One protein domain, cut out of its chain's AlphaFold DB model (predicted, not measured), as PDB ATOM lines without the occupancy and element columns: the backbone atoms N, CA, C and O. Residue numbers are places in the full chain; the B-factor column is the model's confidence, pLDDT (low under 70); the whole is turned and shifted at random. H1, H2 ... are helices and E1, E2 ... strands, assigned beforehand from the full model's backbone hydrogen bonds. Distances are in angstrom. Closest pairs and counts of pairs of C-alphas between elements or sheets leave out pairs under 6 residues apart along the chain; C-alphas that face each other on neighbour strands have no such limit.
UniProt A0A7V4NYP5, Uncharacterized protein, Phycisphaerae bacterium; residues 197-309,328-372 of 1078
ATOM      1  N   PRO A 197      80.510   4.287  60.538       83.50
ATOM      2  CA  PRO A 197      81.459   4.146  59.433       83.50
ATOM      3  C   PRO A 197      82.656   5.099  59.585       83.50
ATOM      4  O   PRO A 197      82.623   6.052  60.361       83.50
ATOM      5  N   LEU A 198      83.760   4.807  58.888       86.06
ATOM      6  CA  LEU A 198      84.964   5.641  58.984       86.06
ATOM      7  C   LEU A 198      84.669   7.086  58.573       86.06
ATOM      8  O   LEU A 198      85.191   8.019  59.181       86.06
ATOM      9  N   VAL A 199      83.821   7.217  57.554       91.06
ATOM     10  CA  VAL A 199      83.264   8.467  57.060       91.06
ATOM     11  C   VAL A 199      81.750   8.322  56.966       91.06
ATOM     12  O   VAL A 199      81.257   7.355  56.386       91.06
ATOM     13  N   GLU A 200      81.027   9.288  57.520       92.00
ATOM     14  CA  GLU A 200      79.569   9.393  57.454       92.00
ATOM     15  C   GLU A 200      79.210  10.770  56.897       92.00
ATOM     16  O   GLU A 200      79.624  11.785  57.457       92.00
ATOM     17  N   ILE A 201      78.474  10.824  55.789       94.88
ATOM     18  CA  ILE A 201      77.967  12.099  55.278       94.88
ATOM     19  C   ILE A 201      76.792  12.525  56.161       94.88
ATOM     20  O   ILE A 201      75.785  11.828  56.226       94.88
ATOM     21  N   ASP A 202      76.919  13.673  56.823       93.81
ATOM     22  CA  ASP A 202      75.892  14.219  57.710       93.81
ATOM     23  C   ASP A 202      75.694  15.691  57.367       93.81
ATOM     24  O   ASP A 202      76.545  16.535  57.650       93.81
ATOM     25  N   LEU A 203      74.566  15.978  56.720       95.62
ATOM     26  CA  LEU A 203      74.259  17.284  56.148       95.62
ATOM     27  C   LEU A 203      73.665  18.265  57.156       95.62
ATOM     28  O   LEU A 203      73.432  19.414  56.794       95.62
ATOM     29  N   THR A 204      73.453  17.870  58.414       93.31
ATOM     30  CA  THR A 204      72.835  18.727  59.439       93.31
ATOM     31  C   THR A 204      73.491  20.101  59.638       93.31
ATOM     32  O   THR A 204      72.751  21.056  59.902       93.31
ATOM     33  N   PRO A 205      74.812  20.304  59.429       92.75
ATOM     34  CA  PRO A 205      75.393  21.648  59.439       92.75
ATOM     35  C   PRO A 205      74.783  22.618  58.416       92.75
ATOM     36  O   PRO A 205      74.849  23.831  58.616       92.75
ATOM     37  N   ALA A 206      74.160  22.112  57.344       93.12
ATOM     38  CA  ALA A 206      73.513  22.922  56.311       93.12
ATOM     39  C   ALA A 206      72.332  23.751  56.837       93.12
ATOM     40  O   ALA A 206      71.954  24.730  56.205       93.12
ATOM     41  N   LEU A 207      71.777  23.400  58.002       91.69
ATOM     42  CA  LEU A 207      70.718  24.174  58.662       91.69
ATOM     43  C   LEU A 207      71.206  25.520  59.215       91.69
ATOM     44  O   LEU A 207      70.400  26.390  59.534       91.69
ATOM     45  N   ASN A 208      72.519  25.680  59.392       88.62
ATOM     46  CA  ASN A 208      73.107  26.867  60.013       88.62
ATOM     47  C   ASN A 208      74.015  27.658  59.083       88.62
ATOM     48  O   ASN A 208      74.315  28.814  59.374       88.62
ATOM     49  N   GLU A 209      74.483  27.034  58.008       88.06
ATOM     50  CA  GLU A 209      75.515  27.579  57.142       88.06
ATOM     51  C   GLU A 209      75.152  27.296  55.686       88.06
ATOM     52  O   GLU A 209      74.670  26.218  55.332       88.06
ATOM     53  N   ARG A 210      75.388  28.280  54.819       90.56
ATOM     54  CA  ARG A 210      75.072  28.160  53.398       90.56
ATOM     55  C   ARG A 210      76.081  27.226  52.730       90.56
ATOM     56  O   ARG A 210      77.240  27.585  52.549       90.56
ATOM     57  N   MET A 211      75.620  26.046  52.321       93.31
ATOM     58  CA  MET A 211      76.483  25.016  51.725       93.31
ATOM     59  C   MET A 211      76.756  25.211  50.233       93.31
ATOM     60  O   MET A 211      77.594  24.514  49.674       93.31
ATOM     61  N   ILE A 212      76.056  26.134  49.573       94.81
ATOM     62  CA  ILE A 212      76.183  26.365  48.131       94.81
ATOM     63  C   ILE A 212      76.479  27.839  47.874       94.81
ATOM     64  O   ILE A 212      75.697  28.715  48.254       94.81
ATOM     65  N   SER A 213      77.610  28.115  47.229       94.50
ATOM     66  CA  SER A 213      78.098  29.471  46.975       94.50
ATOM     67  C   SER A 213      78.816  29.565  45.632       94.50
ATOM     68  O   SER A 213      79.433  28.606  45.182       94.50
ATOM     69  N   ARG A 214      78.802  30.746  45.009       94.44
ATOM     70  CA  ARG A 214      79.631  31.036  43.822       94.44
ATOM     71  C   ARG A 214      81.083  31.359  44.172       94.44
ATOM     72  O   ARG A 214      81.955  31.302  43.315       94.44
ATOM     73  N   GLN A 215      81.341  31.662  45.440       93.06
ATOM     74  CA  GLN A 215      82.627  32.135  45.928       93.06
ATOM     75  C   GLN A 215      82.987  31.438  47.240       93.06
ATOM     76  O   GLN A 215      82.128  31.247  48.105       93.06
ATOM     77  N   LEU A 216      84.257  31.075  47.407       90.50
ATOM     78  CA  LEU A 216      84.805  30.568  48.666       90.50
ATOM     79  C   LEU A 216      85.983  31.431  49.118       90.50
ATOM     80  O   LEU A 216      86.624  32.084  48.301       90.50
ATOM     81  N   THR A 217      86.281  31.425  50.417       88.50
ATOM     82  CA  THR A 217      87.474  32.091  50.965       88.50
ATOM     83  C   THR A 217      88.510  31.044  51.367       88.50
ATOM     84  O   THR A 217      88.191  30.140  52.147       88.50
ATOM     85  N   ASP A 218      89.724  31.187  50.839       88.19
ATOM     86  CA  ASP A 218      90.893  30.325  51.035       88.19
ATOM     87  C   ASP A 218      92.120  31.197  51.361       88.19
ATOM     88  O   ASP A 218      92.590  31.950  50.509       88.19
ATOM     89  N   GLU A 219      92.615  31.137  52.603       84.94
ATOM     90  CA  GLU A 219      93.725  31.976  53.105       84.94
ATOM     91  C   GLU A 219      93.510  33.486  52.880       84.94
ATOM     92  O   GLU A 219      94.371  34.196  52.363       84.94
ATOM     93  N   SER A 220      92.336  33.997  53.251       83.69
ATOM     94  CA  SER A 220      91.882  35.380  53.017       83.69
ATOM     95  C   SER A 220      91.739  35.780  51.543       83.69
ATOM     96  O   SER A 220      91.328  36.904  51.256       83.69
ATOM     97  N   VAL A 221      92.017  34.878  50.597       84.50
ATOM     98  CA  VAL A 221      91.776  35.097  49.171       84.50
ATOM     99  C   VAL A 221      90.402  34.571  48.815       84.50
ATOM    100  O   VAL A 221      90.034  33.442  49.136       84.50
ATOM    101  N   SER A 222      89.634  35.394  48.115       88.25
ATOM    102  CA  SER A 222      88.322  34.997  47.646       88.25
ATOM    103  C   SER A 222      88.405  34.400  46.246       88.25
ATOM    104  O   SER A 222      88.839  35.054  45.301       88.25
ATOM    105  N   VAL A 223      88.020  33.135  46.127       89.19
ATOM    106  CA  VAL A 223      88.098  32.332  44.907       89.19
ATOM    107  C   VAL A 223      86.696  32.212  44.322       89.19
ATOM    108  O   VAL A 223      85.783  31.754  45.007       89.19
ATOM    109  N   GLN A 224      86.530  32.626  43.067       93.88
ATOM    110  CA  GLN A 224      85.293  32.440  42.304       93.88
ATOM    111  C   GLN A 224      85.273  31.051  41.658       93.88
ATOM    112  O   GLN A 224      86.317  30.546  41.232       93.88
ATOM    113  N   ALA A 225      84.092  30.442  41.589       92.62
ATOM    114  CA  ALA A 225      83.870  29.247  40.785       92.62
ATOM    115  C   ALA A 225      84.021  29.587  39.294       92.62
ATOM    116  O   ALA A 225      83.893  30.745  38.890       92.62
ATOM    117  N   ARG A 226      84.307  28.582  38.464       93.19
ATOM    118  CA  ARG A 226      84.296  28.741  37.003       93.19
ATOM    119  C   ARG A 226      82.918  29.180  36.510       93.19
ATOM    120  O   ARG A 226      81.905  28.871  37.133       93.19
ATOM    121  N   ASP A 227      82.876  29.819  35.344       92.50
ATOM    122  CA  ASP A 227      81.610  30.184  34.705       92.50
ATOM    123  C   ASP A 227      80.689  28.956  34.565       92.50
ATOM    124  O   ASP A 227      81.117  27.862  34.175       92.50
ATOM    125  N   GLY A 228      79.423  29.125  34.961       93.62
ATOM    126  CA  GLY A 228      78.423  28.052  35.004       93.62
ATOM    127  C   GLY A 228      78.644  26.990  36.091       93.62
ATOM    128  O   GLY A 228      77.985  25.952  36.055       93.62
ATOM    129  N   HIS A 229      79.564  27.213  37.037       96.25
ATOM    130  CA  HIS A 229      79.824  26.330  38.175       96.25
ATOM    131  C   HIS A 229      79.549  27.027  39.512       96.25
ATOM    132  O   HIS A 229      79.500  28.249  39.624       96.25
ATOM    133  N   GLN A 230      79.402  26.213  40.551       96.62
ATOM    134  CA  GLN A 230      79.221  26.633  41.933       96.62
ATOM    135  C   GLN A 230      80.028  25.735  42.872       96.62
ATOM    136  O   GLN A 230      80.305  24.570  42.567       96.62
ATOM    137  N   PHE A 231      80.384  26.268  44.035       96.69
ATOM    138  CA  PHE A 231      80.961  25.491  45.118       96.69
ATOM    139  C   PHE A 231      79.865  24.872  45.981       96.69
ATOM    140  O   PHE A 231      78.935  25.558  46.403       96.69
ATOM    141  N   VAL A 232      80.018  23.584  46.279       96.75
ATOM    142  CA  VAL A 232      79.166  22.813  47.179       96.75
ATOM    143  C   VAL A 232      80.022  22.261  48.312       96.75
ATOM    144  O   VAL A 232      80.976  21.512  48.100       96.75
ATOM    145  N   ALA A 233      79.668  22.647  49.525       95.69
ATOM    146  CA  ALA A 233      80.255  22.203  50.770       95.69
ATOM    147  C   ALA A 233      79.483  20.999  51.317       95.69
ATOM    148  O   ALA A 233      78.324  21.120  51.707       95.69
ATOM    149  N   ILE A 234      80.130  19.835  51.370       96.94
ATOM    150  CA  ILE A 234      79.536  18.610  51.902       96.94
ATOM    151  C   ILE A 234      80.172  18.271  53.253       96.94
ATOM    152  O   ILE A 234      81.316  17.804  53.288       96.94
ATOM    153  N   PRO A 235      79.474  18.511  54.374       95.81
ATOM    154  CA  PRO A 235      79.941  18.093  55.688       95.81
ATOM    155  C   PRO A 235      79.938  16.565  55.831       95.81
ATOM    156  O   PRO A 235      79.058  15.860  55.333       95.81
ATOM    157  N   PHE A 236      80.942  16.055  56.536       95.06
ATOM    158  CA  PHE A 236      81.042  14.653  56.901       95.06
ATOM    159  C   PHE A 236      81.691  14.484  58.274       95.06
ATOM    160  O   PHE A 236      82.559  15.255  58.702       95.06
ATOM    161  N   ARG A 237      81.275  13.426  58.957       93.06
ATOM    162  CA  ARG A 237      81.847  12.959  60.215       93.06
ATOM    163  C   ARG A 237      82.921  11.941  59.908       93.06
ATOM    164  O   ARG A 237      82.786  11.149  58.977       93.06
ATOM    165  N   PHE A 238      83.965  11.931  60.719       92.00
ATOM    166  CA  PHE A 238      84.995  10.914  60.640       92.00
ATOM    167  C   PHE A 238      85.465  10.473  62.018       92.00
ATOM    168  O   PHE A 238      85.416  11.216  63.002       92.00
ATOM    169  N   ARG A 239      85.941   9.233  62.084       89.56
ATOM    170  CA  ARG A 239      86.443   8.649  63.324       89.56
ATOM    171  C   ARG A 239      87.839   9.160  63.661       89.56
ATOM    172  O   ARG A 239      88.735   9.154  62.823       89.56
ATOM    173  N   LEU A 240      88.027   9.556  64.918       88.81
ATOM    174  CA  LEU A 240      89.307  10.049  65.434       88.81
ATOM    175  C   LEU A 240      90.228   8.940  65.946       88.81
ATOM    176  O   LEU A 240      91.394   9.196  66.204       88.81
ATOM    177  N   ASP A 241      89.728   7.721  66.110       83.31
ATOM    178  CA  ASP A 241      90.457   6.590  66.687       83.31
ATOM    179  C   ASP A 241      91.074   5.662  65.630       83.31
ATOM    180  O   ASP A 241      91.505   4.550  65.935       83.31
ATOM    181  N   THR A 242      91.157   6.134  64.385       83.12
ATOM    182  CA  THR A 242      91.769   5.411  63.267       83.12
ATOM    183  C   THR A 242      92.751   6.308  62.522       83.12
ATOM    184  O   THR A 242      92.535   7.513  62.397       83.12
ATOM    185  N   ASN A 243      93.851   5.726  62.039       87.62
ATOM    186  CA  ASN A 243      94.775   6.431  61.155       87.62
ATOM    187  C   ASN A 243      94.165   6.451  59.755       87.62
ATOM    188  O   ASN A 243      93.947   5.396  59.163       87.62
ATOM    189  N   THR A 244      93.835   7.625  59.231       90.00
ATOM    190  CA  THR A 244      93.113   7.739  57.956       90.00
ATOM    191  C   THR A 244      93.559   8.967  57.191       90.00
ATOM    192  O   THR A 244      93.813  10.014  57.773       90.00
ATOM    193  N   GLU A 245      93.662   8.838  55.875       93.38
ATOM    194  CA  GLU A 245      94.029   9.926  54.977       93.38
ATOM    195  C   GLU A 245      92.868  10.217  54.016       93.38
ATOM    196  O   GLU A 245      92.413   9.344  53.272       93.38
ATOM    197  N   PHE A 246      92.400  11.461  54.025       93.62
ATOM    198  CA  PHE A 246      91.413  11.997  53.097       93.62
ATOM    199  C   PHE A 246      92.132  12.786  52.008       93.62
ATOM    200  O   PHE A 246      92.810  13.775  52.279       93.62
ATOM    201  N   LYS A 247      91.988  12.329  50.767       93.62
ATOM    202  CA  LYS A 247      92.527  12.939  49.548       93.62
ATOM    203  C   LYS A 247      91.516  12.781  48.418       93.62
ATOM    204  O   LYS A 247      90.470  12.164  48.603       93.62
ATOM    205  N   ARG A 248      91.846  13.273  47.220       89.25
ATOM    206  CA  ARG A 248      90.947  13.196  46.058       89.25
ATOM    207  C   ARG A 248      90.408  11.791  45.767       89.25
ATOM    208  O   ARG A 248      89.234  11.652  45.469       89.25
ATOM    209  N   GLY A 249      91.249  10.764  45.884       89.56
ATOM    210  CA  GLY A 249      90.855   9.367  45.659       89.56
ATOM    211  C   GLY A 249      90.111   8.701  46.823       89.56
ATOM    212  O   GLY A 249      89.780   7.528  46.715       89.56
ATOM    213  N   SER A 250      89.872   9.402  47.938       92.38
ATOM    214  CA  SER A 250      89.145   8.851  49.094       92.38
ATOM    215  C   SER A 250      87.621   8.844  48.901       92.38
ATOM    216  O   SER A 250      86.912   8.274  49.730       92.38
ATOM    217  N   PHE A 251      87.125   9.467  47.827       94.44
ATOM    218  CA  PHE A 251      85.706   9.607  47.510       94.44
ATOM    219  C   PHE A 251      85.488   9.374  46.011       94.44
ATOM    220  O   PHE A 251      86.134  10.025  45.190       94.44
ATOM    221  N   ASP A 252      84.571   8.474  45.656       95.44
ATOM    222  CA  ASP A 252      84.010   8.403  44.303       95.44
ATOM    223  C   ASP A 252      82.846   9.398  44.212       95.44
ATOM    224  O   ASP A 252      81.941   9.379  45.049       95.44
ATOM    225  N   LEU A 253      82.912  10.304  43.238       96.12
ATOM    226  CA  LEU A 253      82.013  11.451  43.098       96.12
ATOM    227  C   LEU A 253      81.327  11.391  41.735       96.12
ATOM    228  O   LEU A 253      82.002  11.411  40.704       96.12
ATOM    229  N   LYS A 254      79.992  11.362  41.722       95.94
ATOM    230  CA  LYS A 254      79.179  11.356  40.495       95.94
ATOM    231  C   LYS A 254      78.091  12.423  40.572       95.94
ATOM    232  O   LYS A 254      77.528  12.651  41.637       95.94
ATOM    233  N   ALA A 255      77.813  13.076  39.449       94.50
ATOM    234  CA  ALA A 255      76.749  14.071  39.307       94.50
ATOM    235  C   ALA A 255      75.659  13.547  38.368       94.50
ATOM    236  O   ALA A 255      75.953  12.778  37.450       94.50
ATOM    237  N   SER A 256      74.423  14.001  38.565       92.25
ATOM    238  CA  SER A 256      73.339  13.885  37.589       92.25
ATOM    239  C   SER A 256      72.819  15.286  37.231       92.25
ATOM    240  O   SER A 256      72.414  16.005  38.151       92.25
ATOM    241  N   PRO A 257      72.836  15.689  35.941       90.62
ATOM    242  CA  PRO A 257      73.371  14.950  34.788       90.62
ATOM    243  C   PRO A 257      74.895  14.705  34.885       90.62
ATOM    244  O   PRO A 257      75.595  15.462  35.570       90.62
ATOM    245  N   PRO A 258      75.428  13.654  34.224       90.00
ATOM    246  CA  PRO A 258      76.832  13.260  34.330       90.00
ATOM    247  C   PRO A 258      77.748  14.369  33.821       90.00
ATOM    248  O   PRO A 258      77.852  14.631  32.625       90.00
ATOM    249  N   THR A 259      78.419  15.026  34.759       89.19
ATOM    250  CA  THR A 259      79.300  16.166  34.515       89.19
ATOM    251  C   THR A 259      80.560  16.063  35.377       89.19
ATOM    252  O   THR A 259      80.553  15.389  36.414       89.19
ATOM    253  N   PRO A 260      81.686  16.670  34.955       88.88
ATOM    254  CA  PRO A 260      82.931  16.591  35.706       88.88
ATOM    255  C   PRO A 260      82.826  17.356  37.033       88.88
ATOM    256  O   PRO A 260      82.710  18.577  37.050       88.88
ATOM    257  N   ILE A 261      82.938  16.630  38.147       94.06
ATOM    258  CA  ILE A 261      83.043  17.198  39.497       94.06
ATOM    259  C   ILE A 261      84.516  17.402  39.844       94.06
ATOM    260  O   ILE A 261      85.346  16.501  39.674       94.06
ATOM    261  N   ARG A 262      84.853  18.568  40.398       94.19
ATOM    262  CA  ARG A 262      86.194  18.835  40.918       94.19
ATOM    263  C   ARG A 262      86.165  18.927  42.439       94.19
ATOM    264  O   ARG A 262      85.578  19.840  43.000       94.19
ATOM    265  N   LEU A 263      86.876  18.023  43.106       94.75
ATOM    266  CA  LEU A 263      87.196  18.164  44.526       94.75
ATOM    267  C   LEU A 263      88.285  19.230  44.695       94.75
ATOM    268  O   LEU A 263      89.418  19.034  44.254       94.75
ATOM    269  N   VAL A 264      87.910  20.364  45.287       93.75
ATOM    270  CA  VAL A 264      88.789  21.511  45.559       93.75
ATOM    271  C   VAL A 264      89.692  21.216  46.755       93.75
ATOM    272  O   VAL A 264      90.887  21.487  46.701       93.75
ATOM    273  N   GLY A 265      89.134  20.618  47.809       94.25
ATOM    274  CA  GLY A 265      89.867  20.201  49.000       94.25
ATOM    275  C   GLY A 265      88.944  20.005  50.200       94.25
ATOM    276  O   GLY A 265      87.745  19.765  50.048       94.25
ATOM    277  N   PHE A 266      89.511  20.114  51.395       94.19
ATOM    278  CA  PHE A 266      88.846  19.861  52.664       94.19
ATOM    279  C   PHE A 266      89.029  21.027  53.633       94.19
ATOM    280  O   PHE A 266      90.082  21.665  53.664       94.19
ATOM    281  N   ARG A 267      88.024  21.271  54.473       92.19
ATOM    282  CA  ARG A 267      88.089  22.257  55.557       92.19
ATOM    283  C   ARG A 267      87.710  21.597  56.885       92.19
ATOM    284  O   ARG A 267      86.690  20.905  56.926       92.19
ATOM    285  N   PRO A 268      88.485  21.772  57.970       90.56
ATOM    286  CA  PRO A 268      88.066  21.294  59.280       90.56
ATOM    287  C   PRO A 268      86.835  22.073  59.755       90.56
ATOM    288  O   PRO A 268      86.682  23.264  59.473       90.56
ATOM    289  N   MET A 269      85.961  21.400  60.495       92.69
ATOM    290  CA  MET A 269      84.826  22.046  61.151       92.69
ATOM    291  C   MET A 269      85.100  22.180  62.646       92.69
ATOM    292  O   MET A 269      85.780  21.349  63.249       92.69
ATOM    293  N   VAL A 270      84.565  23.230  63.253       89.75
ATOM    294  CA  VAL A 270      84.676  23.539  64.679       89.75
ATOM    295  C   VAL A 270      83.309  23.413  65.346       89.75
ATOM    296  O   VAL A 270      82.280  23.607  64.703       89.75
ATOM    297  N   TRP A 271      83.276  23.089  66.638       86.69
ATOM    298  CA  TRP A 271      82.031  23.105  67.405       86.69
ATOM    299  C   TRP A 271      81.705  24.543  67.821       86.69
ATOM    300  O   TRP A 271      82.483  25.168  68.539       86.69
ATOM    301  N   GLN A 272      80.563  25.064  67.376       80.56
ATOM    302  CA  GLN A 272      80.030  26.370  67.765       80.56
ATOM    303  C   GLN A 272      78.591  26.188  68.247       80.56
ATOM    304  O   GLN A 272      77.765  25.622  67.537       80.56
ATOM    305  N   SER A 273      78.298  26.629  69.473       78.88
ATOM    306  CA  SER A 273      76.955  26.533  70.072       78.88
ATOM    307  C   SER A 273      76.340  25.124  70.011       78.88
ATOM    308  O   SER A 273      75.145  24.966  69.783       78.88
ATOM    309  N   GLY A 274      77.165  24.083  70.180       78.44
ATOM    310  CA  GLY A 274      76.714  22.687  70.144       78.44
ATOM    311  C   GLY A 274      76.469  22.110  68.745       78.44
ATOM    312  O   GLY A 274      76.005  20.979  68.646       78.44
ATOM    313  N   VAL A 275      76.808  22.834  67.672       82.50
ATOM    314  CA  VAL A 275      76.695  22.359  66.284       82.50
ATOM    315  C   VAL A 275      78.055  22.428  65.587       82.50
ATOM    316  O   VAL A 275      78.869  23.309  65.868       82.50
ATOM    317  N   ALA A 276      78.331  21.483  64.687       85.12
ATOM    318  CA  ALA A 276      79.506  21.552  63.829       85.12
ATOM    319  C   ALA A 276      79.308  22.654  62.777       85.12
ATOM    320  O   ALA A 276      78.353  22.616  62.005       85.12
ATOM    321  N   ALA A 277      80.226  23.613  62.726       85.88
ATOM    322  CA  ALA A 277      80.224  24.713  61.768       85.88
ATOM    323  C   ALA A 277      81.593  24.803  61.068       85.88
ATOM    324  O   ALA A 277      82.614  24.443  61.664       85.88
ATOM    325  N   PRO A 278      81.665  25.274  59.812       82.31
ATOM    326  CA  PRO A 278      82.939  25.630  59.213       82.31
ATOM    327  C   PRO A 278      83.616  26.710  60.062       82.31
ATOM    328  O   PRO A 278      82.965  27.592  60.627       82.31
ATOM    329  N   SER A 279      84.941  26.647  60.167       79.00
ATOM    330  CA  SER A 279      85.675  27.715  60.839       79.00
ATOM    331  C   SER A 279      85.478  29.038  60.098       79.00
ATOM    332  O   SER A 279      85.690  29.126  58.889       79.00
ATOM    333  N   ARG A 280      85.090  30.079  60.844       76.44
ATOM    334  CA  ARG A 280      84.885  31.444  60.325       76.44
ATOM    335  C   ARG A 280      86.183  32.240  60.191       76.44
ATOM    336  O   ARG A 280      86.151  33.409  59.824       76.44
ATOM    337  N   ARG A 281      87.321  31.625  60.510       76.50
ATOM    338  CA  ARG A 281      88.640  32.221  60.325       76.50
ATOM    339  C   ARG A 281      88.905  32.392  58.832       76.50
ATOM    340  O   ARG A 281      89.000  31.410  58.093       76.50
ATOM    341  N   SER A 282      88.958  33.647  58.388       64.94
ATOM    342  CA  SER A 282      89.143  34.001  56.977       64.94
ATOM    343  C   SER A 282      90.484  33.517  56.433       64.94
ATOM    344  O   SER A 282      90.587  33.220  55.250       64.94
ATOM    345  N   ASP A 283      91.487  33.395  57.301       77.94
ATOM    346  CA  ASP A 283      92.844  32.946  57.013       77.94
ATOM    347  C   ASP A 283      93.005  31.420  56.958       77.94
ATOM    348  O   ASP A 283      94.071  30.946  56.570       77.94
ATOM    349  N   GLU A 284      91.977  30.628  57.289       82.62
ATOM    350  CA  GLU A 284      92.103  29.171  57.213       82.62
ATOM    351  C   GLU A 284      92.147  28.667  55.759       82.62
ATOM    352  O   GLU A 284      91.237  28.969  54.977       82.62
ATOM    353  N   PRO A 285      93.171  27.869  55.394       87.00
ATOM    354  CA  PRO A 285      93.293  27.323  54.052       87.00
ATOM    355  C   PRO A 285      92.302  26.193  53.792       87.00
ATOM    356  O   PRO A 285      91.912  25.435  54.686       87.00
ATOM    357  N   VAL A 286      91.979  26.021  52.515       90.56
ATOM    358  CA  VAL A 286      91.438  24.774  51.983       90.56
ATOM    359  C   VAL A 286      92.591  23.785  51.830       90.56
ATOM    360  O   VAL A 286      93.596  24.073  51.183       90.56
ATOM    361  N   TYR A 287      92.454  22.612  52.447       92.38
ATOM    362  CA  TYR A 287      93.488  21.586  52.451       92.38
ATOM    363  C   TYR A 287      93.291  20.588  51.312       92.38
ATOM    364  O   TYR A 287      92.242  19.960  51.217       92.38
ATOM    365  N   GLU A 288      94.306  20.353  50.485       91.50
ATOM    366  CA  GLU A 288      94.264  19.313  49.441       91.50
ATOM    367  C   GLU A 288      94.123  17.907  50.044       91.50
ATOM    368  O   GLU A 288      93.565  16.989  49.431       91.50
ATOM    369  N   ARG A 289      94.647  17.737  51.263       93.62
ATOM    370  CA  ARG A 289      94.669  16.472  51.988       93.62
ATOM    371  C   ARG A 289      94.537  16.677  53.489       93.62
ATOM    372  O   ARG A 289      95.172  17.563  54.058       93.62
ATOM    373  N   MET A 290      93.787  15.794  54.139       94.25
ATOM    374  CA  MET A 290      93.697  15.709  55.597       94.25
ATOM    375  C   MET A 290      94.153  14.331  56.080       94.25
ATOM    376  O   MET A 290      93.811  13.319  55.483       94.25
ATOM    377  N   GLN A 291      94.910  14.278  57.171       95.25
ATOM    378  CA  GLN A 291      95.350  13.042  57.809       95.25
ATOM    379  C   GLN A 291      94.904  13.027  59.266       95.25
ATOM    380  O   GLN A 291      95.257  13.911  60.043       95.25
ATOM    381  N   VAL A 292      94.159  11.998  59.639       92.75
ATOM    382  CA  VAL A 292      93.802  11.665  61.012       92.75
ATOM    383  C   VAL A 292      94.847  10.700  61.548       92.75
ATOM    384  O   VAL A 292      95.176   9.706  60.901       92.75
ATOM    385  N   VAL A 293      95.374  11.008  62.726       91.44
ATOM    386  CA  VAL A 293      96.296  10.165  63.476       91.44
ATOM    387  C   VAL A 293      95.620   9.840  64.802       91.44
ATOM    388  O   VAL A 293      95.347  10.744  65.589       91.44
ATOM    389  N   ALA A 294      95.334   8.561  65.043       86.06
ATOM    390  CA  ALA A 294      94.579   8.099  66.208       86.06
ATOM    391  C   ALA A 294      95.273   8.426  67.535       86.06
ATOM    392  O   ALA A 294      94.621   8.730  68.536       86.06
ATOM    393  N   ARG A 295      96.607   8.355  67.534       86.25
ATOM    394  CA  ARG A 295      97.483   8.739  68.638       86.25
ATOM    395  C   ARG A 295      98.726   9.400  68.066       86.25
ATOM    396  O   ARG A 295      99.507   8.747  67.380       86.25
ATOM    397  N   ASP A 296      98.860  10.698  68.296       87.25
ATOM    398  CA  ASP A 296     100.094  11.425  68.024       87.25
ATOM    399  C   ASP A 296     101.162  11.116  69.089       87.25
ATOM    400  O   ASP A 296     100.969  10.270  69.963       87.25
ATOM    401  N   GLU A 297     102.291  11.822  69.038       85.44
ATOM    402  CA  GLU A 297     103.386  11.698  70.015       85.44
ATOM    403  C   GLU A 297     102.939  11.979  71.464       85.44
ATOM    404  O   GLU A 297     103.565  11.501  72.404       85.44
ATOM    405  N   SER A 298     101.827  12.703  71.662       82.75
ATOM    406  CA  SER A 298     101.222  12.957  72.977       82.75
ATOM    407  C   SER A 298     100.189  11.901  73.395       82.75
ATOM    408  O   SER A 298      99.543  12.032  74.435       82.75
ATOM    409  N   GLY A 299      99.988  10.866  72.576       83.62
ATOM    410  CA  GLY A 299      98.995   9.820  72.798       83.62
ATOM    411  C   GLY A 299      97.550  10.262  72.551       83.62
ATOM    412  O   GLY A 299      96.628   9.521  72.900       83.62
ATOM    413  N   ARG A 300      97.326  11.444  71.960       87.50
ATOM    414  CA  ARG A 300      95.992  12.002  71.685       87.50
ATOM    415  C   ARG A 300      95.669  11.939  70.191       87.50
ATOM    416  O   ARG A 300      96.586  12.001  69.373       87.50
ATOM    417  N   PRO A 301      94.386  11.858  69.802       89.00
ATOM    418  CA  PRO A 301      94.021  11.979  68.401       89.00
ATOM    419  C   PRO A 301      94.418  13.359  67.867       89.00
ATOM    420  O   PRO A 301      94.260  14.377  68.546       89.00
ATOM    421  N   ALA A 302      94.937  13.390  66.645       91.81
ATOM    422  CA  ALA A 302      95.358  14.603  65.959       91.81
ATOM    423  C   ALA A 302      94.899  14.577  64.501       91.81
ATOM    424  O   ALA A 302      94.880  13.529  63.860       91.81
ATOM    425  N   VAL A 303      94.549  15.744  63.965       92.44
ATOM    426  CA  VAL A 303      94.211  15.915  62.549       92.44
ATOM    427  C   VAL A 303      95.210  16.887  61.940       92.44
ATOM    428  O   VAL A 303      95.509  17.919  62.536       92.44
ATOM    429  N   PHE A 304      95.740  16.560  60.767       93.81
ATOM    430  CA  PHE A 304      96.715  17.369  60.045       93.81
ATOM    431  C   PHE A 304      96.214  17.690  58.641       93.81
ATOM    432  O   PHE A 304      95.761  16.798  57.932       93.81
ATOM    433  N   GLY A 305      96.316  18.948  58.234       91.88
ATOM    434  CA  GLY A 305      96.074  19.398  56.869       91.88
ATOM    435  C   GLY A 305      97.383  19.543  56.097       91.88
ATOM    436  O   GLY A 305      98.408  19.918  56.674       91.88
ATOM    437  N   PHE A 306      97.349  19.246  54.798       91.69
ATOM    438  CA  PHE A 306      98.493  19.366  53.896       91.69
ATOM    439  C   PHE A 306      98.078  20.022  52.584       91.69
ATOM    440  O   PHE A 306      97.104  19.595  51.966       91.69
ATOM    441  N   ASN A 307      98.897  20.974  52.137       84.69
ATOM    442  CA  ASN A 307      98.869  21.540  50.791       84.69
ATOM    443  C   ASN A 307     100.200  21.220  50.105       84.69
ATOM    444  O   ASN A 307     101.268  21.599  50.590       84.69
ATOM    445  N   THR A 308     100.141  20.452  49.017       72.25
ATOM    446  CA  THR A 308     101.297  20.098  48.179       72.25
ATOM    447  C   THR A 308     101.536  21.113  47.073       72.25
ATOM    448  O   THR A 308     102.689  21.357  46.719       72.25
ATOM    449  N   THR A 309     100.482  21.767  46.590       61.97
ATOM    450  CA  THR A 309     100.578  22.920  45.699       61.97
ATOM    451  C   THR A 309      99.889  24.126  46.331       61.97
ATOM    452  O   THR A 309      98.767  24.024  46.811       61.97
ATOM    453  N   ASN A 328      99.884  21.392  58.875       86.19
ATOM    454  CA  ASN A 328      99.139  22.205  59.837       86.19
ATOM    455  C   ASN A 328      98.303  21.305  60.745       86.19
ATOM    456  O   ASN A 328      97.512  20.503  60.256       86.19
ATOM    457  N   ARG A 329      98.456  21.421  62.067       89.56
ATOM    458  CA  ARG A 329      97.584  20.728  63.028       89.56
ATOM    459  C   ARG A 329      96.218  21.425  63.059       89.56
ATOM    460  O   ARG A 329      96.156  22.632  63.260       89.56
ATOM    461  N   LEU A 330      95.144  20.668  62.852       88.19
ATOM    462  CA  LEU A 330      93.763  21.152  62.762       88.19
ATOM    463  C   LEU A 330      92.971  20.827  64.032       88.19
ATOM    464  O   LEU A 330      93.400  20.024  64.865       88.19
ATOM    465  N   ALA A 331      91.784  21.424  64.157       83.50
ATOM    466  CA  ALA A 331      90.848  21.095  65.223       83.50
ATOM    467  C   ALA A 331      90.391  19.627  65.126       83.50
ATOM    468  O   ALA A 331      89.916  19.160  64.092       83.50
ATOM    469  N   THR A 332      90.513  18.891  66.229       85.50
ATOM    470  CA  THR A 332      90.128  17.477  66.360       85.50
ATOM    471  C   THR A 332      88.672  17.341  66.793       85.50
ATOM    472  O   THR A 332      88.380  16.869  67.889       85.50
ATOM    473  N   THR A 333      87.745  17.792  65.952       87.94
ATOM    474  CA  THR A 333      86.298  17.735  66.239       87.94
ATOM    475  C   THR A 333      85.624  16.449  65.773       87.94
ATOM    476  O   THR A 333      84.506  16.169  66.200       87.94
ATOM    477  N   GLY A 334      86.287  15.681  64.898       91.50
ATOM    478  CA  GLY A 334      85.686  14.551  64.182       91.50
ATOM    479  C   GLY A 334      84.771  14.979  63.030       91.50
ATOM    480  O   GLY A 334      84.002  14.162  62.533       91.50
ATOM    481  N   TRP A 335      84.835  16.251  62.622       94.56
ATOM    482  CA  TRP A 335      84.044  16.817  61.533       94.56
ATOM    483  C   TRP A 335      84.918  17.569  60.537       94.56
ATOM    484  O   TRP A 335      85.831  18.315  60.905       94.56
ATOM    485  N   ALA A 336      84.622  17.377  59.259       94.69
ATOM    486  CA  ALA A 336      85.236  18.104  58.166       94.69
ATOM    487  C   ALA A 336      84.207  18.349  57.069       94.69
ATOM    488  O   ALA A 336      83.111  17.795  57.061       94.69
ATOM    489  N   MET A 337      84.583  19.206  56.139       94.94
ATOM    490  CA  MET A 337      83.783  19.566  54.991       94.94
ATOM    491  C   MET A 337      84.590  19.306  53.733       94.94
ATOM    492  O   MET A 337      85.735  19.742  53.621       94.94
ATOM    493  N   MET A 338      83.987  18.593  52.793       95.94
ATOM    494  CA  MET A 338      84.512  18.402  51.453       95.94
ATOM    495  C   MET A 338      84.007  19.536  50.559       95.94
ATOM    496  O   MET A 338      82.803  19.768  50.481       95.94
ATOM    497  N   LEU A 339      84.917  20.248  49.897       96.00
ATOM    498  CA  LEU A 339      84.584  21.360  49.007       96.00
ATOM    499  C   LEU A 339      84.644  20.892  47.557       96.00
ATOM    500  O   LEU A 339      85.706  20.525  47.052       96.00
ATOM    501  N   LEU A 340      83.498  20.915  46.889       97.06
ATOM    502  CA  LEU A 340      83.331  20.486  45.508       97.06
ATOM    503  C   LEU A 340      83.019  21.689  44.627       97.06
ATOM    504  O   LEU A 340      82.274  22.567  45.032       97.06
ATOM    505  N   GLU A 341      83.555  21.719  43.418       96.81
ATOM    506  CA  GLU A 341      83.144  22.620  42.344       96.81
ATOM    507  C   GLU A 341      82.350  21.783  41.331       96.81
ATOM    508  O   GLU A 341      82.877  20.811  40.778       96.81
ATOM    509  N   VAL A 342      81.071  22.121  41.144       96.81
ATOM    510  CA  VAL A 342      80.109  21.384  40.300       96.81
ATOM    511  C   VAL A 342      79.364  22.349  39.373       96.81
ATOM    512  O   VAL A 342      79.218  23.518  39.730       96.81
ATOM    513  N   PRO A 343      78.859  21.907  38.210       96.00
ATOM    514  CA  PRO A 343      78.007  22.747  37.368       96.00
ATOM    515  C   PRO A 343      76.733  23.203  38.088       96.00
ATOM    516  O   PRO A 343      76.152  22.441  38.867       96.00
ATOM    517  N   GLU A 344      76.255  24.412  37.784       94.69
ATOM    518  CA  GLU A 344      75.002  24.954  38.338       94.69
ATOM    519  C   GLU A 344      73.774  24.092  37.980       94.69
ATOM    520  O   GLU A 344      72.798  24.085  38.723       94.69
ATOM    521  N   THR A 345      73.846  23.307  36.900       94.31
ATOM    522  CA  THR A 345      72.793  22.382  36.442       94.31
ATOM    523  C   THR A 345      72.777  21.031  37.170       94.31
ATOM    524  O   THR A 345      72.088  20.117  36.728       94.31
ATOM    525  N   THR A 346      73.600  20.839  38.205       95.25
ATOM    526  CA  THR A 346      73.668  19.568  38.943       95.25
ATOM    527  C   THR A 346      72.488  19.448  39.901       95.25
ATOM    528  O   THR A 346      72.362  20.258  40.815       95.25
ATOM    529  N   ASP A 347      71.679  18.399  39.760       94.25
ATOM    530  CA  ASP A 347      70.530  18.163  40.645       94.25
ATOM    531  C   ASP A 347      70.872  17.190  41.780       94.25
ATOM    532  O   ASP A 347      70.480  17.384  42.937       94.25
ATOM    533  N   LEU A 348      71.625  16.139  41.445       96.06
ATOM    534  CA  LEU A 348      71.978  15.045  42.345       96.06
ATOM    535  C   LEU A 348      73.490  14.838  42.369       96.06
ATOM    536  O   LEU A 348      74.131  14.755  41.321       96.06
ATOM    537  N   LEU A 349      74.035  14.694  43.571       96.94
ATOM    538  CA  LEU A 349      75.430  14.381  43.825       96.94
ATOM    539  C   LEU A 349      75.534  13.056  44.585       96.94
ATOM    540  O   LEU A 349      75.149  12.980  45.746       96.94
ATOM    541  N   THR A 350      76.103  12.033  43.963       97.12
ATOM    542  CA  THR A 350      76.386  10.745  44.602       97.12
ATOM    543  C   THR A 350      77.825  10.730  45.105       97.12
ATOM    544  O   THR A 350      78.768  10.915  44.330       97.12
ATOM    545  N   ILE A 351      77.999  10.487  46.400       96.56
ATOM    546  CA  ILE A 351      79.301  10.426  47.068       96.56
ATOM    547  C   ILE A 351      79.467   9.045  47.678       96.56
ATOM    548  O   ILE A 351      78.703   8.659  48.557       96.56
ATOM    549  N   THR A 352      80.495   8.313  47.259       95.38
ATOM    550  CA  THR A 352      80.854   7.026  47.863       95.38
ATOM    551  C   THR A 352      82.226   7.141  48.523       95.38
ATOM    552  O   THR A 352      83.244   7.131  47.826       95.38
ATOM    553  N   PRO A 353      82.294   7.285  49.859       92.69
ATOM    554  CA  PRO A 353      83.561   7.233  50.577       92.69
ATOM    555  C   PRO A 353      84.188   5.841  50.434       92.69
ATOM    556  O   PRO A 353      83.484   4.836  50.495       92.69
ATOM    557  N   VAL A 354      85.520   5.752  50.351       85.62
ATOM    558  CA  VAL A 354      86.252   4.464  50.282       85.62
ATOM    559  C   VAL A 354      85.915   3.527  51.454       85.62
ATOM    560  O   VAL A 354      86.067   2.310  51.362       85.62
ATOM    561  N   SER A 355      85.459   4.070  52.583       79.00
ATOM    562  CA  SER A 355      85.092   3.299  53.775       79.00
ATOM    563  C   SER A 355      83.846   3.866  54.464       79.00
ATOM    564  O   SER A 355      83.856   4.166  55.661       79.00
ATOM    565  N   GLY A 356      82.762   4.019  53.703       83.75
ATOM    566  CA  GLY A 356      81.466   4.476  54.204       83.75
ATOM    567  C   GLY A 356      80.316   4.125  53.254       83.75
ATOM    568  O   GLY A 356      80.566   3.611  52.163       83.75
ATOM    569  N   PRO A 357      79.061   4.356  53.670       86.50
ATOM    570  CA  PRO A 357      77.906   4.188  52.797       86.50
ATOM    571  C   PRO A 357      77.899   5.250  51.689       86.50
ATOM    572  O   PRO A 357      78.348   6.381  51.893       86.50
ATOM    573  N   THR A 358      77.373   4.884  50.521       92.25
ATOM    574  CA  THR A 358      77.077   5.839  49.449       92.25
ATOM    575  C   THR A 358      75.970   6.790  49.897       92.25
ATOM    576  O   THR A 358      74.967   6.352  50.456       92.25
ATOM    577  N   ALA A 359      76.148   8.084  49.643       94.06
ATOM    578  CA  ALA A 359      75.164   9.117  49.925       94.06
ATOM    579  C   ALA A 359      74.746   9.817  48.629       94.06
ATOM    580  O   ALA A 359      75.585  10.389  47.931       94.06
ATOM    581  N   ASP A 360      73.447   9.802  48.353       96.12
ATOM    582  CA  ASP A 360      72.829  10.487  47.220       96.12
ATOM    583  C   ASP A 360      72.264  11.830  47.687       96.12
ATOM    584  O   ASP A 360      71.313  11.900  48.456       96.12
ATOM    585  N   ILE A 361      72.875  12.936  47.289       96.62
ATOM    586  CA  ILE A 361      72.599  14.257  47.855       96.62
ATOM    587  C   ILE A 361      71.904  15.115  46.814       96.62
ATOM    588  O   ILE A 361      72.509  15.539  45.829       96.62
ATOM    589  N   ARG A 362      70.626  15.408  47.043       95.88
ATOM    590  CA  ARG A 362      69.869  16.350  46.214       95.88
ATOM    591  C   ARG A 362      70.281  17.776  46.564       95.88
ATOM    592  O   ARG A 362      70.058  18.215  47.694       95.88
ATOM    593  N   LEU A 363      70.841  18.522  45.609       94.81
ATOM    594  CA  LEU A 363      71.315  19.887  45.872       94.81
ATOM    595  C   LEU A 363      70.169  20.824  46.277       94.81
ATOM    596  O   LEU A 363      70.377  21.705  47.106       94.81
ATOM    597  N   ALA A 364      68.946  20.571  45.803       94.00
ATOM    598  CA  ALA A 364      67.749  21.296  46.230       94.00
ATOM    599  C   ALA A 364      67.507  21.235  47.754       94.00
ATOM    600  O   ALA A 364      67.062  22.222  48.338       94.00
ATOM    601  N   ALA A 365      67.836  20.117  48.417       94.06
ATOM    602  CA  ALA A 365      67.708  19.997  49.871       94.06
ATOM    603  C   ALA A 365      68.740  20.871  50.607       94.06
ATOM    604  O   ALA A 365      68.409  21.531  51.590       94.06
ATOM    605  N   LEU A 366      69.977  20.944  50.098       93.88
ATOM    606  CA  LEU A 366      71.022  21.822  50.640       93.88
ATOM    607  C   LEU A 366      70.719  23.307  50.410       93.88
ATOM    608  O   LEU A 366      70.969  24.127  51.291       93.88
ATOM    609  N   GLN A 367      70.171  23.653  49.242       92.06
ATOM    610  CA  GLN A 367      69.721  25.016  48.947       92.06
ATOM    611  C   GLN A 367      68.613  25.440  49.911       92.06
ATOM    612  O   GLN A 367      68.681  26.533  50.468       92.06
ATOM    613  N   GLN A 368      67.631  24.562  50.151       90.81
ATOM    614  CA  GLN A 368      66.541  24.840  51.084       90.81
ATOM    615  C   GLN A 368      67.039  24.973  52.531       90.81
ATOM    616  O   GLN A 368      66.595  25.870  53.244       90.81
ATOM    617  N   ALA A 369      67.986  24.132  52.963       90.00
ATOM    618  CA  ALA A 369      68.536  24.173  54.322       90.00
ATOM    619  C   ALA A 369      69.120  25.547  54.680       90.00
ATOM    620  O   ALA A 369      68.869  26.056  55.772       90.00
ATOM    621  N   GLY A 370      69.825  26.180  53.735       82.12
ATOM    622  CA  GLY A 370      70.423  27.501  53.932       82.12
ATOM    623  C   GLY A 370      69.414  28.642  54.132       82.12
ATOM    624  O   GLY A 370      69.819  29.707  54.590       82.12
ATOM    625  N   GLY A 371      68.133  28.431  53.807       80.69
ATOM    626  CA  GLY A 371      67.047  29.409  53.960       80.69
ATOM    627  C   GLY A 371      66.109  29.149  55.143       80.69
ATOM    628  O   GLY A 371      65.158  29.897  55.329       80.69
ATOM    629  N   ILE A 372      66.352  28.121  55.965       81.88
ATOM    630  CA  ILE A 372      65.395  27.688  57.004       81.88
ATOM    631  C   ILE A 372      65.110  28.741  58.089       81.88
ATOM    632  O   ILE A 372      64.104  28.672  58.785       81.88
TER     633      ILE A 372
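This is residues 197 to 309 and 328 to 372 of the 1078 residues of an uncharacterized protein of Phycisphaerae bacterium (UniProt A0A7V4NYP5). A strongly twisted sheet of five strands, E1 E4 E12 E7 E8, curls like part of a barrel and makes one wall, and two smaller sheets, E5 E9 E10 E11 and E6 E13 E14, are each partly face to face with it. The hairpin E2 and E3 lies at the rim, and two short helices, H1 and H2, sit beside the wall, with H1 near E8 and H2 following E14. The printed part has 158 residues, with named elements in the order E1 H1 E2 E3 E4 E5 E6 E7 E8 E9 E10 E11 E12 E13 E14 H2; its class is mostly strand, and each sheet is antiparallel in the order given. It is compact, with a radius of gyration of the C-alphas of 15.0 A and spans of 47 by 34 by 33 A.

In the largest sheet, E1 is residues 199 to 201, beginning at C-alpha 199 (83.264, 8.467, 57.060). E4 is residues 229 to 238, 27.7 A long, and E12 is residues 335 to 343, 25.6 A. E7, residues 262 to 272, is the longest strand at 28.6 A and bends by 51 degrees at residue 265; its C-alpha 262 is at (86.194, 18.835, 40.918). E8 is residues 275 to 278. The second sheet has E5, residues 244 to 246, E9, residues 289 to 293, E10, residues 302 to 306, and E11, residues 328 to 330. The third has E6, residues 251 to 256, 16.4 A long, E13, residues 348 to 353, 16.2 A, and E14, residues 359 to 362. E2 is residues 215 to 218 and E3 residues 221 to 224. H1 is residues 204 to 207, and H2, residues 363 to 369, ends at C-alpha 369 (68.536, 24.173, 54.322).

In the largest sheet E1 and E8 are the edge strands. E1 pairs with E4 through N 200 and O 237, 2.9 A, and E4 with E12 through N 234 and O 338, 2.8 A. The pairing of E7 is staggered: residues 262 to 268 pair with E12, as N 267 and O 337 at 2.9 A, and residues 269 to 272 with E8, as N 270 and O 277 at 2.8 A. The three larger sheets form a stack of sheets, three sheets face to face in turn. The sheet E5 E9 E10 E11 faces the largest one at 10.7 A centre to centre, their strands at 16 degrees; the closest C-alphas of E7 and E9 are those of Phe 266 and Arg 289, 6.8 A apart. Within it N 246 and O 290 are 2.8 A apart, N 291 and O 304 2.8 A, and N 305 and O 328 2.8 A. The sheet E6 E13 E14 faces the largest one at 9.7 A, their strands at 52 degrees; N 254 and O 350 are 2.9 A apart, and N 349 and O 361 2.9 A. In the hairpin E2 and E3, N 216 and O 223 are 2.9 A apart; the closest C-alphas of E2 and E4 are those of Gln 215 and Phe 231, 6.9 A. H1 is on the largest sheet at a height of 7.3 A, over none of its strands, and H2 only grazes it with residues 363 to 367. H1 and H2 only just touch, with 3 pairs of C-alphas within 8 A, the closest those of Leu 207 and Ala 369, 4.9 A. In H2 every O i to N i+4 pair is within hydrogen-bond range; H1 is too short for such a pair.

The two C-alphas farthest apart, those of Pro 257 and Ser 298, are 47.3 A apart. Residues 310 to 327 are not printed, and C-alphas 309 and 328 are 14.2 A apart across this cut, which lies in the link from E10 to E11. Of the links that are printed whole, none is long. The mean pLDDT of the printed part is 90.1; residues 282 and 309 are under 70.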